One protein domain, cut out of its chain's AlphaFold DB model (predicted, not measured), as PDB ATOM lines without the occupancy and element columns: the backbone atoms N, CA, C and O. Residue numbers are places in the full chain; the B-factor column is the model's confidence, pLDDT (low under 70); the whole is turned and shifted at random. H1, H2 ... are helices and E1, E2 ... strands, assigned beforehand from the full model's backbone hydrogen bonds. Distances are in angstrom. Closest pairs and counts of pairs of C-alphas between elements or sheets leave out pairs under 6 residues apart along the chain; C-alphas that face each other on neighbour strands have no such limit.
ATOM      1  N   TYR A  98      53.092   1.236 -32.480       90.00
ATOM      2  CA  TYR A  98      52.697   0.487 -31.300       90.00
ATOM      3  C   TYR A  98      52.409  -0.951 -31.689       90.00
ATOM      4  O   TYR A  98      51.615  -1.190 -32.594       90.00
ATOM      5  N   ASN A  99      53.041  -1.908 -31.019       92.12
ATOM      6  CA  ASN A  99      52.753  -3.317 -31.242       92.12
ATOM      7  C   ASN A  99      51.675  -3.750 -30.256       92.12
ATOM      8  O   ASN A  99      51.953  -3.871 -29.068       92.12
ATOM      9  N   LEU A 100      50.467  -4.004 -30.753       92.62
ATOM     10  CA  LEU A 100      49.374  -4.496 -29.924       92.62
ATOM     11  C   LEU A 100      48.676  -5.698 -30.531       92.62
ATOM     12  O   LEU A 100      48.641  -5.901 -31.746       92.62
ATOM     13  N   GLN A 101      48.072  -6.472 -29.644       93.88
ATOM     14  CA  GLN A 101      47.185  -7.559 -29.990       93.88
ATOM     15  C   GLN A 101      45.741  -7.056 -29.995       93.88
ATOM     16  O   GLN A 101      45.308  -6.377 -29.068       93.88
ATOM     17  N   CYS A 102      44.978  -7.380 -31.039       94.44
ATOM     18  CA  CYS A 102      43.554  -7.060 -31.064       94.44
ATOM     19  C   CYS A 102      42.814  -7.795 -29.932       94.44
ATOM     20  O   CYS A 102      42.869  -9.024 -29.901       94.44
ATOM     21  N   PRO A 103      42.067  -7.110 -29.048       90.62
ATOM     22  CA  PRO A 103      41.289  -7.766 -28.000       90.62
ATOM     23  C   PRO A 103      40.231  -8.732 -28.542       90.62
ATOM     24  O   PRO A 103      39.975  -9.745 -27.893       90.62
ATOM     25  N   ILE A 104      39.683  -8.445 -29.729       92.69
ATOM     26  CA  ILE A 104      38.614  -9.222 -30.371       92.69
ATOM     27  C   ILE A 104      39.189 -10.459 -31.071       92.69
ATOM     28  O   ILE A 104      38.930 -11.581 -30.658       92.69
ATOM     29  N   CYS A 105      40.018 -10.272 -32.103       96.50
ATOM     30  CA  CYS A 105      40.498 -11.385 -32.937       96.50
ATOM     31  C   CYS A 105      41.889 -11.920 -32.569       96.50
ATOM     32  O   CYS A 105      42.400 -12.804 -33.248       96.50
ATOM     33  N   LYS A 106      42.542 -11.358 -31.545       95.00
ATOM     34  CA  LYS A 106      43.874 -11.761 -31.058       95.00
ATOM     35  C   LYS A 106      45.028 -11.660 -32.073       95.00
ATOM     36  O   LYS A 106      46.138 -12.092 -31.774       95.00
ATOM     37  N   ILE A 107      44.826 -11.022 -33.228       96.81
ATOM     38  CA  ILE A 107      45.895 -10.749 -34.204       96.81
ATOM     39  C   ILE A 107      46.828  -9.653 -33.673       96.81
ATOM     40  O   ILE A 107      46.370  -8.572 -33.286       96.81
ATOM     41  N   GLN A 108      48.135  -9.924 -33.684       96.25
ATOM     42  CA  GLN A 108      49.181  -8.957 -33.354       96.25
ATOM     43  C   GLN A 108      49.485  -8.055 -34.552       96.25
ATOM     44  O   GLN A 108      49.615  -8.522 -35.682       96.25
ATOM     45  N   GLN A 109      49.588  -6.748 -34.318       94.81
ATOM     46  CA  GLN A 109      49.795  -5.768 -35.380       94.81
ATOM     47  C   GLN A 109      50.478  -4.495 -34.882       94.81
ATOM     48  O   GLN A 109      50.378  -4.126 -33.713       94.81
ATOM     49  N   SER A 110      51.133  -3.803 -35.813       93.88
ATOM     50  CA  SER A 110      51.736  -2.493 -35.575       93.88
ATOM     51  C   SER A 110      50.775  -1.364 -35.967       93.88
ATOM     52  O   SER A 110      50.308  -1.337 -37.116       93.88
ATOM     53  N   ILE A 111      50.482  -0.458 -35.033       92.75
ATOM     54  CA  ILE A 111      49.545   0.664 -35.177       92.75
ATOM     55  C   ILE A 111      50.246   1.998 -35.000       92.75
ATOM     56  O   ILE A 111      51.062   2.165 -34.105       92.75
ATOM     57  N   ASN A 112      49.891   2.952 -35.846       92.00
ATOM     58  CA  ASN A 112      50.300   4.336 -35.786       92.00
ATOM     59  C   ASN A 112      49.044   5.180 -35.548       92.00
ATOM     60  O   ASN A 112      48.179   5.243 -36.418       92.00
ATOM     61  N   ILE A 113      48.931   5.815 -34.380       90.38
ATOM     62  CA  ILE A 113      47.715   6.551 -33.985       90.38
ATOM     63  C   ILE A 113      47.271   7.511 -35.096       90.38
ATOM     64  O   ILE A 113      46.101   7.520 -35.450       90.38
ATOM     65  N   ASN A 114      48.199   8.247 -35.713       87.88
ATOM     66  CA  ASN A 114      47.861   9.211 -36.762       87.88
ATOM     67  C   ASN A 114      47.307   8.577 -38.039       87.88
ATOM     68  O   ASN A 114      46.414   9.143 -38.659       87.88
ATOM     69  N   ASN A 115      47.864   7.443 -38.466       91.19
ATOM     70  CA  ASN A 115      47.464   6.816 -39.729       91.19
ATOM     71  C   ASN A 115      46.183   5.990 -39.582       91.19
ATOM     72  O   ASN A 115      45.532   5.686 -40.575       91.19
ATOM     73  N   GLN A 116      45.868   5.577 -38.357       93.81
ATOM     74  CA  GLN A 116      44.734   4.718 -38.035       93.81
ATOM     75  C   GLN A 116      43.655   5.434 -37.223       93.81
ATOM     76  O   GLN A 116      42.754   4.777 -36.697       93.81
ATOM     77  N   ARG A 117      43.724   6.766 -37.132       94.25
ATOM     78  CA  ARG A 117      42.669   7.551 -36.505       94.25
ATOM     79  C   ARG A 117      41.429   7.550 -37.389       94.25
ATOM     80  O   ARG A 117      41.521   7.812 -38.588       94.25
ATOM     81  N   VAL A 118      40.284   7.265 -36.790       95.31
ATOM     82  CA  VAL A 118      38.967   7.440 -37.404       95.31
ATOM     83  C   VAL A 118      38.253   8.593 -36.713       95.31
ATOM     84  O   VAL A 118      38.387   8.774 -35.503       95.31
ATOM     85  N   TYR A 119      37.522   9.376 -37.497       94.56
ATOM     86  CA  TYR A 119      36.691  10.475 -37.016       94.56
ATOM     87  C   TYR A 119      35.222  10.085 -37.169       94.56
ATOM     88  O   TYR A 119      34.895   9.243 -38.007       94.56
ATOM     89  N   ASP A 120      34.365  10.663 -36.329       93.38
ATOM     90  CA  ASP A 120      32.906  10.506 -36.395       93.38
ATOM     91  C   ASP A 120      32.398   9.058 -36.316       93.38
ATOM     92  O   ASP A 120      31.352   8.709 -36.856       93.38
ATOM     93  N   SER A 121      33.115   8.191 -35.595       95.31
ATOM     94  CA  SER A 121      32.623   6.844 -35.301       95.31
ATOM     95  C   SER A 121      31.382   6.900 -34.405       95.31
ATOM     96  O   SER A 121      31.370   7.569 -33.370       95.31
ATOM     97  N   GLU A 122      30.355   6.132 -34.754       97.06
ATOM     98  CA  GLU A 122      29.198   5.875 -33.884       97.06
ATOM     99  C   GLU A 122      29.466   4.746 -32.876       97.06
ATOM    100  O   GLU A 122      28.776   4.632 -31.868       97.06
ATOM    101  N   ASN A 123      30.499   3.928 -33.110       96.44
ATOM    102  CA  ASN A 123      30.877   2.849 -32.199       96.44
ATOM    103  C   ASN A 123      31.531   3.389 -30.923       96.44
ATOM    104  O   ASN A 123      32.359   4.304 -30.981       96.44
ATOM    105  N   VAL A 124      31.230   2.744 -29.795       97.31
ATOM    106  CA  VAL A 124      31.851   2.989 -28.486       97.31
ATOM    107  C   VAL A 124      33.049   2.069 -28.253       97.31
ATOM    108  O   VAL A 124      33.122   0.952 -28.767       97.31
ATOM    109  N   CYS A 125      34.036   2.552 -27.504       96.44
ATOM    110  CA  CYS A 125      35.252   1.812 -27.196       96.44
ATOM    111  C   CYS A 125      34.945   0.560 -26.370       96.44
ATOM    112  O   CYS A 125      34.369   0.658 -25.294       96.44
ATOM    113  N   VAL A 126      35.447  -0.604 -26.793       94.00
ATOM    114  CA  VAL A 126      35.174  -1.888 -26.114       94.00
ATOM    115  C   VAL A 126      35.863  -2.038 -24.752       94.00
ATOM    116  O   VAL A 126      35.663  -3.037 -24.069       94.00
ATOM    117  N   ILE A 127      36.730  -1.091 -24.380       91.00
ATOM    118  CA  ILE A 127      37.480  -1.120 -23.119       91.00
ATOM    119  C   ILE A 127      36.787  -0.282 -22.044       91.00
ATOM    120  O   ILE A 127      36.613  -0.771 -20.935       91.00
ATOM    121  N   CYS A 128      36.417   0.970 -22.344       94.88
ATOM    122  CA  CYS A 128      35.710   1.828 -21.384       94.88
ATOM    123  C   CYS A 128      34.187   1.796 -21.528       94.88
ATOM    124  O   CYS A 128      33.513   2.186 -20.586       94.88
ATOM    125  N   MET A 129      33.658   1.338 -22.670       95.38
ATOM    126  CA  MET A 129      32.225   1.341 -23.003       95.38
ATOM    127  C   MET A 129      31.560   2.724 -22.923       95.38
ATOM    128  O   MET A 129      30.350   2.816 -22.758       95.38
ATOM    129  N   ASP A 130      32.353   3.786 -23.048       95.56
ATOM    130  CA  ASP A 130      31.925   5.166 -22.809       95.56
ATOM    131  C   ASP A 130      32.335   6.057 -23.990       95.56
ATOM    132  O   ASP A 130      31.525   6.439 -24.834       95.56
ATOM    133  N   ASN A 131      33.641   6.265 -24.158       96.00
ATOM    134  CA  ASN A 131      34.173   7.094 -25.235       96.00
ATOM    135  C   ASN A 131      33.985   6.471 -26.625       96.00
ATOM    136  O   ASN A 131      34.130   5.256 -26.808       96.00
ATOM    137  N   LYS A 132      33.776   7.321 -27.638       97.88
ATOM    138  CA  LYS A 132      33.738   6.912 -29.052       97.88
ATOM    139  C   LYS A 132      35.059   6.276 -29.491       97.88
ATOM    140  O   LYS A 132      36.140   6.667 -29.049       97.88
ATOM    141  N   VAL A 133      34.979   5.281 -30.374       97.12
ATOM    142  CA  VAL A 133      36.170   4.692 -30.999       97.12
ATOM    143  C   VAL A 133      36.841   5.732 -31.886       97.12
ATOM    144  O   VAL A 133      36.217   6.309 -32.768       97.12
ATOM    145  N   GLU A 134      38.144   5.902 -31.699       96.88
ATOM    146  CA  GLU A 134      38.964   6.815 -32.499       96.88
ATOM    147  C   GLU A 134      40.058   6.075 -33.270       96.88
ATOM    148  O   GLU A 134      40.799   6.696 -34.024       96.88
ATOM    149  N   LEU A 135      40.199   4.758 -33.084       95.00
ATOM    150  CA  LEU A 135      41.266   3.967 -33.689       95.00
ATOM    151  C   LEU A 135      40.731   2.712 -34.376       95.00
ATOM    152  O   LEU A 135      40.094   1.860 -33.747       95.00
ATOM    153  N   ILE A 136      41.073   2.566 -35.659       95.56
ATOM    154  CA  ILE A 136      40.818   1.351 -36.433       95.56
ATOM    155  C   ILE A 136      42.064   0.466 -36.502       95.56
ATOM    156  O   ILE A 136      43.165   0.879 -36.861       95.56
ATOM    157  N   MET A 137      41.886  -0.804 -36.166       94.50
ATOM    158  CA  MET A 137      42.946  -1.803 -36.243       94.50
ATOM    159  C   MET A 137      43.200  -2.203 -37.712       94.50
ATOM    160  O   MET A 137      42.293  -2.138 -38.537       94.50
ATOM    161  N   LYS A 138      44.390  -2.713 -38.074       94.81
ATOM    162  CA  LYS A 138      44.629  -3.280 -39.428       94.81
ATOM    163  C   LYS A 138      43.746  -4.500 -39.704       94.81
ATOM    164  O   LYS A 138      43.350  -4.725 -40.842       94.81
ATOM    165  N   CYS A 139      43.378  -5.242 -38.661       96.00
ATOM    166  CA  CYS A 139      42.348  -6.282 -38.725       96.00
ATOM    167  C   CYS A 139      40.906  -5.734 -38.814       96.00
ATOM    168  O   CYS A 139      39.967  -6.502 -38.633       96.00
ATOM    169  N   LYS A 140      40.734  -4.425 -39.059       96.19
ATOM    170  CA  LYS A 140      39.472  -3.691 -39.264       96.19
ATOM    171  C   LYS A 140      38.504  -3.645 -38.078       96.19
ATOM    172  O   LYS A 140      37.413  -3.108 -38.209       96.19
ATOM    173  N   HIS A 141      38.902  -4.147 -36.915       95.69
ATOM    174  CA  HIS A 141      38.116  -3.989 -35.697       95.69
ATOM    175  C   HIS A 141      38.229  -2.556 -35.156       95.69
ATOM    176  O   HIS A 141      39.328  -2.000 -35.077       95.69
ATOM    177  N   LEU A 142      37.092  -1.993 -34.754       93.62
ATOM    178  CA  LEU A 142      36.960  -0.709 -34.070       93.62
ATOM    179  C   LEU A 142      36.955  -0.973 -32.566       93.62
ATOM    180  O   LEU A 142      35.983  -1.493 -32.029       93.62
ATOM    181  N   VAL A 143      38.084  -0.720 -31.904       92.25
ATOM    182  CA  VAL A 143      38.325  -1.245 -30.549       92.25
ATOM    183  C   VAL A 143      38.533  -0.128 -29.532       92.25
ATOM    184  O   VAL A 143      37.934  -0.149 -28.457       92.25
ATOM    185  N   PHE A 144      39.387   0.846 -29.839       95.06
ATOM    186  CA  PHE A 144      39.914   1.762 -28.830       95.06
ATOM    187  C   PHE A 144      39.508   3.218 -29.084       95.06
ATOM    188  O   PHE A 144      39.630   3.714 -30.205       95.06
ATOM    189  N   CYS A 145      39.107   3.928 -28.029       96.12
ATOM    190  CA  CYS A 145      39.343   5.372 -27.947       96.12
ATOM    191  C   CYS A 145      40.839   5.631 -27.685       96.12
ATOM    192  O   CYS A 145      41.562   4.717 -27.258       96.12
ATOM    193  N   ILE A 146      41.328   6.852 -27.921       92.75
ATOM    194  CA  ILE A 146      42.757   7.169 -27.747       92.75
ATOM    195  C   ILE A 146      43.232   6.922 -26.310       92.75
ATOM    196  O   ILE A 146      44.339   6.418 -26.101       92.75
ATOM    197  N   ASP A 147      42.399   7.213 -25.315       91.81
ATOM    198  CA  ASP A 147      42.781   7.072 -23.910       91.81
ATOM    199  C   ASP A 147      42.925   5.610 -23.495       91.81
ATOM    200  O   ASP A 147      43.950   5.201 -22.940       91.81
ATOM    201  N   CYS A 148      41.942   4.771 -23.822       93.31
ATOM    202  CA  CYS A 148      42.046   3.337 -23.575       93.31
ATOM    203  C   CYS A 148      43.218   2.714 -24.335       93.31
ATOM    204  O   CYS A 148      43.869   1.825 -23.792       93.31
ATOM    205  N   PHE A 149      43.526   3.189 -25.545       92.69
ATOM    206  CA  PHE A 149      44.699   2.738 -26.290       92.69
ATOM    207  C   PHE A 149      46.012   3.051 -25.564       92.69
ATOM    208  O   PHE A 149      46.841   2.158 -25.384       92.69
ATOM    209  N   LYS A 150      46.192   4.297 -25.108       88.56
ATOM    210  CA  LYS A 150      47.382   4.713 -24.348       88.56
ATOM    211  C   LYS A 150      47.542   3.865 -23.081       88.56
ATOM    212  O   LYS A 150      48.587   3.235 -22.907       88.56
ATOM    213  N   LYS A 151      46.470   3.735 -22.281       88.44
ATOM    214  CA  LYS A 151      46.426   2.865 -21.085       88.44
ATOM    215  C   LYS A 151      46.817   1.425 -21.415       88.44
ATOM    216  O   LYS A 151      47.646   0.842 -20.723       88.44
ATOM    217  N   TYR A 152      46.242   0.861 -22.479       88.25
ATOM    218  CA  TYR A 152      46.491  -0.518 -22.901       88.25
ATOM    219  C   TYR A 152      47.956  -0.759 -23.279       88.25
ATOM    220  O   TYR A 152      48.518  -1.800 -22.949       88.25
ATOM    221  N   ASN A 153      48.603   0.212 -23.925       84.25
ATOM    222  CA  ASN A 153      50.008   0.109 -24.309       84.25
ATOM    223  C   ASN A 153      50.983   0.438 -23.155       84.25
ATOM    224  O   ASN A 153      52.186   0.579 -23.378       84.25
ATOM    225  N   GLY A 154      50.485   0.616 -21.926       77.88
ATOM    226  CA  GLY A 154      51.302   1.064 -20.799       77.88
ATOM    227  C   GLY A 154      51.896   2.459 -21.008       77.88
ATOM    228  O   GLY A 154      52.796   2.862 -20.270       77.88
TER     229      GLY A 154
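This is residues 98 to 154 of the 241 residues of an uncharacterized protein of viral metagenome (UniProt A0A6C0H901). With little regular structure, this is a rounded knot of loops: the hairpin E1-E2 forms one end, a long looping stretch, residues 113 to 141, runs to the other end and back, and E3 lies near the middle, followed by the short helix H1. The printed part has 57 residues, with E1, E2, E3 and H1 in that order; E1 and E2 are antiparallel. The class is mixed, with 19 residues in named elements. It is compact, with a radius of gyration of the C-alphas of 10.0 A, spanning 24 by 20 by 20 A.

E1, residues 98 to 101, and E2, residues 108 to 112, form an antiparallel hairpin at 145 degrees; N 98 and O 111 are within hydrogen-bond range at 2.8 A. E3, residues 142 to 144, pairs with no named strand, but residues 135 to 136 pair antiparallel with it. E3 is apart from E1 and E2. H1, residues 146 to 152, meets E3 only through their tight link and is apart from E1 and E2. In H1 every O i to N i+4 pair is within hydrogen-bond range.

E2 measures 13.6 A, E1 and H1 9.8 A each, E3 6.5 A. E1 begins at C-alpha 98 (52.697, 0.487, -31.300); H1 ends at C-alpha 152 (46.491, -0.518, -22.901).

The C-alphas farthest apart, of Glu 122 and Gly 154, are 26.1 A apart. The printed part has no cut; the E2 to E3 link is long, 29 residues. No printed residue is under 70 in pLDDT.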